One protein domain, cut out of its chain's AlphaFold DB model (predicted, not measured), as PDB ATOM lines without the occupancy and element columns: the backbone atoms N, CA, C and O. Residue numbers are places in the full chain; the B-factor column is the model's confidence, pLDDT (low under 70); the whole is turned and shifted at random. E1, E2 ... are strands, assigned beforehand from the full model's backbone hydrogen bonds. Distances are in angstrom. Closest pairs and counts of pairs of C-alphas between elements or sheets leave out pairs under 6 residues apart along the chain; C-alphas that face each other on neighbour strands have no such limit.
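Overview. This is residues 5 to 65 of the 367 residues of an uncharacterized protein of halophilic archaeon J07HX64 (UniProt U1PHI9). With little regular structure, the model is wound in stacked turns: E1, E3 and E4 side by side make one wall, E2 and residues 35 to 36 the other, and E5 with E6 a small head beyond E4. Of 61 residues, 21 lie in six named strands, E1 to E6; the class is all strand. Both sheets, E1 E3 E4 and E5 E6, are parallel. It is only just compact, close to loose: radius of gyration of the C-alphas 12.2 A, spans 34 by 23 by 15 A.

Arrangement. E3, residues 25 to 28, is parallel to edge strands E1, residues 11 to 14, and E4, residues 43 to 46. N 26 and O 11, and N 44 and O 25, are each 2.8 A apart. E2, residues 17 to 19, pairs with no named strand. E5, residues 51 to 53, is parallel to E6, residues 62 to 64; N 63 and O 51 are 2.9 A apart.

Along the chain. E1, 10.7 A long, begins at C-alpha 11 (21.910, 15.947, -27.128); E6 ends at C-alpha 64 (13.104, 27.878, -8.513).

Size, cuts and confidence. The E3 to E4 link is long. The printed part has no cut; no printed residue is under 70 in pLDDT.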
ATOM      1  N   ALA A   5      19.778  11.299 -30.802       96.88
ATOM      2  CA  ALA A   5      20.376  12.575 -31.168       96.88
ATOM      3  C   ALA A   5      20.833  12.466 -32.629       96.88
ATOM      4  O   ALA A   5      21.741  11.687 -32.925       96.88
ATOM      5  N   LEU A   6      20.123  13.134 -33.540       96.81
ATOM      6  CA  LEU A   6      20.352  13.067 -34.988       96.81
ATOM      7  C   LEU A   6      20.957  14.355 -35.555       96.81
ATOM      8  O   LEU A   6      21.667  14.265 -36.554       96.81
ATOM      9  N   GLY A   7      20.697  15.510 -34.933       96.44
ATOM     10  CA  GLY A   7      21.283  16.789 -35.338       96.44
ATOM     11  C   GLY A   7      22.761  16.913 -34.967       96.44
ATOM     12  O   GLY A   7      23.217  16.357 -33.959       96.44
ATOM     13  N   ASP A   8      23.518  17.679 -35.747       97.69
ATOM     14  CA  ASP A   8      24.883  18.051 -35.392       97.69
ATOM     15  C   ASP A   8      24.868  18.875 -34.096       97.69
ATOM     16  O   ASP A   8      24.021  19.740 -33.886       97.69
ATOM     17  N   TYR A   9      25.804  18.590 -33.186       97.69
ATOM     18  CA  TYR A   9      25.875  19.224 -31.859       97.69
ATOM     19  C   TYR A   9      24.636  19.023 -30.964       97.69
ATOM     20  O   TYR A   9      24.475  19.751 -29.986       97.69
ATOM     21  N   SER A  10      23.788  18.031 -31.253       97.88
ATOM     22  CA  SER A  10      22.589  17.744 -30.459       97.88
ATOM     23  C   SER A  10      22.840  16.814 -29.261       97.88
ATOM     24  O   SER A  10      23.823  16.063 -29.208       97.88
ATOM     25  N   PHE A  11      21.928  16.838 -28.287       98.12
ATOM     26  CA  PHE A  11      21.910  15.947 -27.128       98.12
ATOM     27  C   PHE A  11      20.488  15.460 -26.837       98.12
ATOM     28  O   PHE A  11      19.564  16.261 -26.729       98.12
ATOM     29  N   ALA A  12      20.320  14.151 -26.641       97.38
ATOM     30  CA  ALA A  12      19.049  13.553 -26.243       97.38
ATOM     31  C   ALA A  12      19.240  12.582 -25.075       97.38
ATOM     32  O   ALA A  12      20.175  11.777 -25.080       97.38
ATOM     33  N   ALA A  13      18.345  12.631 -24.090       95.69
ATOM     34  CA  ALA A  13      18.355  11.728 -22.942       95.69
ATOM     35  C   ALA A  13      16.940  11.431 -22.423       95.69
ATOM     36  O   ALA A  13      16.024  12.230 -22.587       95.69
ATOM     37  N   GLY A  14      16.780  10.283 -21.755       94.19
ATOM     38  CA  GLY A  14      15.497   9.858 -21.190       94.19
ATOM     39  C   GLY A  14      14.695   8.929 -22.105       94.19
ATOM     40  O   GLY A  14      15.272   8.267 -22.975       94.19
ATOM     41  N   ASN A  15      13.385   8.813 -21.877       93.88
ATOM     42  CA  ASN A  15      12.536   7.895 -22.636       93.88
ATOM     43  C   ASN A  15      11.988   8.561 -23.903       93.88
ATOM     44  O   ASN A  15      11.309   9.573 -23.814       93.88
ATOM     45  N   ASN A  16      12.243   7.982 -25.081       93.69
ATOM     46  CA  ASN A  16      11.712   8.463 -26.369       93.69
ATOM     47  C   ASN A  16      11.965   9.963 -26.673       93.69
ATOM     48  O   ASN A  16      11.227  10.569 -27.450       93.69
ATOM     49  N   ALA A  17      13.020  10.547 -26.098       96.75
ATOM     50  CA  ALA A  17      13.508  11.877 -26.453       96.75
ATOM     51  C   ALA A  17      14.221  11.845 -27.815       96.75
ATOM     52  O   ALA A  17      15.143  11.040 -28.003       96.75
ATOM     53  N   GLU A  18      13.840  12.718 -28.748       96.88
ATOM     54  CA  GLU A  18      14.466  12.807 -30.074       96.88
ATOM     55  C   GLU A  18      14.939  14.238 -30.400       96.88
ATOM     56  O   GLU A  18      14.153  15.130 -30.700       96.88
ATOM     57  N   ALA A  19      16.250  14.458 -30.375       97.62
ATOM     58  CA  ALA A  19      16.894  15.691 -30.821       97.62
ATOM     59  C   ALA A  19      17.166  15.583 -32.336       97.62
ATOM     60  O   ALA A  19      18.196  15.052 -32.763       97.62
ATOM     61  N   LEU A  20      16.174  15.960 -33.147       97.69
ATOM     62  CA  LEU A  20      16.140  15.779 -34.603       97.69
ATOM     63  C   LEU A  20      16.904  16.867 -35.374       97.69
ATOM     64  O   LEU A  20      17.345  16.601 -36.490       97.69
ATOM     65  N   ASP A  21      17.072  18.050 -34.780       98.50
ATOM     66  CA  ASP A  21      17.662  19.235 -35.408       98.50
ATOM     67  C   ASP A  21      19.001  19.629 -34.757       98.50
ATOM     68  O   ASP A  21      19.285  19.279 -33.605       98.50
ATOM     69  N   ASP A  22      19.832  20.368 -35.493       98.56
ATOM     70  CA  ASP A  22      21.162  20.794 -35.043       98.56
ATOM     71  C   ASP A  22      21.093  21.700 -33.802       98.56
ATOM     72  O   ASP A  22      20.175  22.503 -33.644       98.56
ATOM     73  N   GLY A  23      22.074  21.573 -32.905       98.06
ATOM     74  CA  GLY A  23      22.199  22.417 -31.709       98.06
ATOM     75  C   GLY A  23      21.141  22.182 -30.624       98.06
ATOM     76  O   GLY A  23      21.084  22.933 -29.653       98.06
ATOM     77  N   THR A  24      20.300  21.151 -30.756       98.31
ATOM     78  CA  THR A  24      19.181  20.921 -29.830       98.31
ATOM     79  C   THR A  24      19.555  20.090 -28.601       98.31
ATOM     80  O   THR A  24      20.366  19.165 -28.663       98.31
ATOM     81  N   PHE A  25      18.915  20.377 -27.468       98.31
ATOM     82  CA  PHE A  25      18.939  19.551 -26.260       98.31
ATOM     83  C   PHE A  25      17.523  19.067 -25.958       98.31
ATOM     84  O   PHE A  25      16.619  19.887 -25.820       98.31
ATOM     85  N   VAL A  26      17.324  17.756 -25.816       97.81
ATOM     86  CA  VAL A  26      16.016  17.165 -25.503       97.81
ATOM     87  C   VAL A  26      16.137  16.185 -24.338       97.81
ATOM     88  O   VAL A  26      16.853  15.183 -24.418       97.81
ATOM     89  N   TRP A  27      15.405  16.443 -23.258       96.94
ATOM     90  CA  TRP A  27      15.221  15.495 -22.158       96.94
ATOM     91  C   TRP A  27      13.740  15.164 -21.984       96.94
ATOM     92  O   TRP A  27      12.914  16.074 -21.978       96.94
ATOM     93  N   ALA A  28      13.410  13.884 -21.816       96.12
ATOM     94  CA  ALA A  28      12.046  13.435 -21.537       96.12
ATOM     95  C   ALA A  28      12.018  12.423 -20.388       96.12
ATOM     96  O   ALA A  28      12.931  11.601 -20.250       96.12
ATOM     97  N   ASP A  29      10.983  12.484 -19.554       94.19
ATOM     98  CA  ASP A  29      10.840  11.607 -18.396       94.19
ATOM     99  C   ASP A  29      10.403  10.168 -18.775       94.19
ATOM    100  O   ASP A  29      10.876   9.609 -19.756       94.19
ATOM    101  N   GLN A  30       9.594   9.491 -17.954       93.19
ATOM    102  CA  GLN A  30       9.096   8.134 -18.220       93.19
ATOM    103  C   GLN A  30       7.786   8.093 -19.034       93.19
ATOM    104  O   GLN A  30       7.225   7.008 -19.226       93.19
ATOM    105  N   THR A  31       7.276   9.239 -19.493       88.75
ATOM    106  CA  THR A  31       6.173   9.339 -20.458       88.75
ATOM    107  C   THR A  31       6.478   8.493 -21.692       88.75
ATOM    108  O   THR A  31       7.621   8.295 -22.098       88.75
ATOM    109  N   VAL A  32       5.440   7.890 -22.273       79.81
ATOM    110  CA  VAL A  32       5.603   6.927 -23.380       79.81
ATOM    111  C   VAL A  32       5.518   7.570 -24.760       79.81
ATOM    112  O   VAL A  32       5.917   6.940 -25.741       79.81
ATOM    113  N   ASN A  33       4.996   8.792 -24.844       85.88
ATOM    114  CA  ASN A  33       4.914   9.528 -26.099       85.88
ATOM    115  C   ASN A  33       6.311  10.011 -26.506       85.88
ATOM    116  O   ASN A  33       7.180  10.189 -25.662       85.88
ATOM    117  N   GLY A  34       6.539  10.167 -27.810       89.31
ATOM    118  CA  GLY A  34       7.776  10.782 -28.288       89.31
ATOM    119  C   GLY A  34       7.769  12.280 -28.006       89.31
ATOM    120  O   GLY A  34       6.751  12.933 -28.244       89.31
ATOM    121  N   PHE A  35       8.904  12.806 -27.556       95.69
ATOM    122  CA  PHE A  35       9.133  14.230 -27.327       95.69
ATOM    123  C   PHE A  35      10.365  14.648 -28.124       95.69
ATOM    124  O   PHE A  35      11.437  14.062 -27.957       95.69
ATOM    125  N   PHE A  36      10.209  15.583 -29.058       96.88
ATOM    126  CA  PHE A  36      11.211  15.804 -30.094       96.88
ATOM    127  C   PHE A  36      11.366  17.268 -30.488       96.88
ATOM    128  O   PHE A  36      10.426  18.055 -30.366       96.88
ATOM    129  N   SER A  37      12.563  17.623 -30.961       97.94
ATOM    130  CA  SER A  37      12.824  18.955 -31.509       97.94
ATOM    131  C   SER A  37      12.048  19.196 -32.802       97.94
ATOM    132  O   SER A  37      11.699  18.272 -33.536       97.94
ATOM    133  N   THR A  38      11.747  20.465 -33.052       97.94
ATOM    134  CA  THR A  38      10.971  20.933 -34.213       97.94
ATOM    135  C   THR A  38      11.716  21.988 -35.030       97.94
ATOM    136  O   THR A  38      11.185  22.503 -36.014       97.94
ATOM    137  N   GLY A  39      12.932  22.327 -34.611       98.19
ATOM    138  CA  GLY A  39      13.819  23.288 -35.240       98.19
ATOM    139  C   GLY A  39      15.167  23.342 -34.513       98.19
ATOM    140  O   GLY A  39      15.299  22.769 -33.427       98.19
ATOM    141  N   PRO A  40      16.169  24.014 -35.101       98.19
ATOM    142  CA  PRO A  40      17.519  24.085 -34.549       98.19
ATOM    143  C   PRO A  40      17.585  24.900 -33.250       98.19
ATOM    144  O   PRO A  40      16.712  25.723 -32.974       98.19
ATOM    145  N   ASP A  41      18.648  24.680 -32.473       98.00
ATOM    146  CA  ASP A  41      19.023  25.454 -31.275       98.00
ATOM    147  C   ASP A  41      17.958  25.501 -30.154       98.00
ATOM    148  O   ASP A  41      17.939  26.400 -29.311       98.00
ATOM    149  N   GLN A  42      17.057  24.516 -30.115       97.69
ATOM    150  CA  GLN A  42      16.033  24.377 -29.077       97.69
ATOM    151  C   GLN A  42      16.564  23.669 -27.825       97.69
ATOM    152  O   GLN A  42      17.264  22.660 -27.908       97.69
ATOM    153  N   PHE A  43      16.140  24.134 -26.650       97.62
ATOM    154  CA  PHE A  43      16.348  23.449 -25.377       97.62
ATOM    155  C   PHE A  43      14.995  23.000 -24.814       97.62
ATOM    156  O   PHE A  43      14.180  23.827 -24.410       97.62
ATOM    157  N   LEU A  44      14.742  21.693 -24.824       97.31
ATOM    158  CA  LEU A  44      13.441  21.094 -24.545       97.31
ATOM    159  C   LEU A  44      13.527  20.113 -23.370       97.31
ATOM    160  O   LEU A  44      14.366  19.209 -23.345       97.31
ATOM    161  N   ILE A  45      12.616  20.270 -22.410       96.69
ATOM    162  CA  ILE A  45      12.484  19.407 -21.233       96.69
ATOM    163  C   ILE A  45      11.017  18.998 -21.092       96.69
ATOM    164  O   ILE A  45      10.154  19.852 -20.901       96.69
ATOM    165  N   GLU A  46      10.743  17.694 -21.114       95.94
ATOM    166  CA  GLU A  46       9.463  17.114 -20.700       95.94
ATOM    167  C   GLU A  46       9.628  16.431 -19.336       95.94
ATOM    168  O   GLU A  46      10.043  15.277 -19.240       95.94
ATOM    169  N   ALA A  47       9.305  17.167 -18.272       95.00
ATOM    170  CA  ALA A  47       9.314  16.687 -16.894       95.00
ATOM    171  C   ALA A  47       7.908  16.805 -16.295       95.00
ATOM    172  O   ALA A  47       7.551  17.833 -15.724       95.00
ATOM    173  N   SER A  48       7.098  15.750 -16.402       93.44
ATOM    174  CA  SER A  48       5.733  15.696 -15.854       93.44
ATOM    175  C   SER A  48       5.689  15.853 -14.329       93.44
ATOM    176  O   SER A  48       4.676  16.285 -13.788       93.44
ATOM    177  N   GLY A  49       6.795  15.547 -13.640       93.50
ATOM    178  CA  GLY A  49       6.988  15.823 -12.214       93.50
ATOM    179  C   GLY A  49       7.470  17.243 -11.885       93.50
ATOM    180  O   GLY A  49       7.593  17.553 -10.709       93.50
ATOM    181  N   GLY A  50       7.744  18.090 -12.883       95.75
ATOM    182  CA  GLY A  50       8.248  19.458 -12.723       95.75
ATOM    183  C   GLY A  50       9.761  19.612 -12.928       95.75
ATOM    184  O   GLY A  50      10.534  18.659 -12.830       95.75
ATOM    185  N   THR A  51      10.184  20.844 -13.217       97.06
ATOM    186  CA  THR A  51      11.586  21.258 -13.366       97.06
ATOM    187  C   THR A  51      11.996  22.086 -12.152       97.06
ATOM    188  O   THR A  51      11.511  23.201 -11.959       97.06
ATOM    189  N   GLY A  52      12.886  21.531 -11.328       96.69
ATOM    190  CA  GLY A  52      13.438  22.199 -10.152       96.69
ATOM    191  C   GLY A  52      14.793  22.848 -10.433       96.69
ATOM    192  O   GLY A  52      15.683  22.203 -10.986       96.69
ATOM    193  N   ILE A  53      14.978  24.095  -9.999       96.81
ATOM    194  CA  ILE A  53      16.295  24.740  -9.894       96.81
ATOM    195  C   ILE A  53      16.515  25.084  -8.422       96.81
ATOM    196  O   ILE A  53      15.735  25.824  -7.835       96.81
ATOM    197  N   GLY A  54      17.545  24.496  -7.807       96.25
ATOM    198  CA  GLY A  54      17.819  24.658  -6.372       96.25
ATOM    199  C   GLY A  54      16.887  23.867  -5.437       96.25
ATOM    200  O   GLY A  54      17.062  23.906  -4.223       96.25
ATOM    201  N   THR A  55      15.957  23.072  -5.983       96.06
ATOM    202  CA  THR A  55      15.076  22.165  -5.230       96.06
ATOM    203  C   THR A  55      15.051  20.760  -5.830       96.06
ATOM    204  O   THR A  55      15.178  20.590  -7.041       96.06
ATOM    205  N   ASN A  56      14.862  19.753  -4.975       96.44
ATOM    206  CA  ASN A  56      14.695  18.352  -5.380       96.44
ATOM    207  C   ASN A  56      13.220  17.916  -5.433       96.44
ATOM    208  O   ASN A  56      12.950  16.788  -5.837       96.44
ATOM    209  N   ASP A  57      12.294  18.774  -4.994       96.50
ATOM    210  CA  ASP A  57      10.854  18.495  -4.918       96.50
ATOM    211  C   ASP A  57      10.072  19.664  -5.553       96.50
ATOM    212  O   ASP A  57       9.511  20.514  -4.852       96.50
ATOM    213  N   PRO A  58      10.135  19.820  -6.891       97.25
ATOM    214  CA  PRO A  58       9.400  20.870  -7.587       97.25
ATOM    215  C   PRO A  58       7.884  20.690  -7.401       97.25
ATOM    216  O   PRO A  58       7.353  19.602  -7.592       97.25
ATOM    217  N   VAL A  59       7.177  21.770  -7.043       95.56
ATOM    218  CA  VAL A  59       5.719  21.742  -6.782       95.56
ATOM    219  C   VAL A  59       4.885  22.300  -7.940       95.56
ATOM    220  O   VAL A  59       3.663  22.176  -7.953       95.56
ATOM    221  N   THR A  60       5.549  22.903  -8.923       94.75
ATOM    222  CA  THR A  60       4.993  23.425 -10.176       94.75
ATOM    223  C   THR A  60       5.859  22.942 -11.343       94.75
ATOM    224  O   THR A  60       6.949  22.404 -11.143       94.75
ATOM    225  N   THR A  61       5.408  23.155 -12.584       95.25
ATOM    226  CA  THR A  61       6.189  22.805 -13.785       95.25
ATOM    227  C   THR A  61       7.574  23.455 -13.796       95.25
ATOM    228  O   THR A  61       8.530  22.838 -14.256       95.25
ATOM    229  N   PHE A  62       7.693  24.666 -13.252       96.06
ATOM    230  CA  PHE A  62       8.955  25.367 -13.055       96.06
ATOM    231  C   PHE A  62       9.005  25.925 -11.628       96.06
ATOM    232  O   PHE A  62       8.253  26.842 -11.298       96.06
ATOM    233  N   HIS A  63       9.866  25.349 -10.785       97.44
ATOM    234  CA  HIS A  63      10.041  25.740  -9.384       97.44
ATOM    235  C   HIS A  63      11.511  26.095  -9.132       97.44
ATOM    236  O   HIS A  63      12.384  25.225  -9.134       97.44
ATOM    237  N   VAL A  64      11.781  27.380  -8.908       96.75
ATOM    238  CA  VAL A  64      13.104  27.878  -8.513       96.75
ATOM    239  C   VAL A  64      13.083  28.162  -7.019       96.75
ATOM    240  O   VAL A  64      12.206  28.876  -6.538       96.75
ATOM    241  N   GLN A  65      14.039  27.600  -6.288       95.56
ATOM    242  CA  GLN A  65      14.167  27.781  -4.849       95.56
ATOM    243  C   GLN A  65      15.615  28.100  -4.500       95.56
ATOM    244  O   GLN A  65      16.521  27.351  -4.851       95.56
TER     245      GLN A  65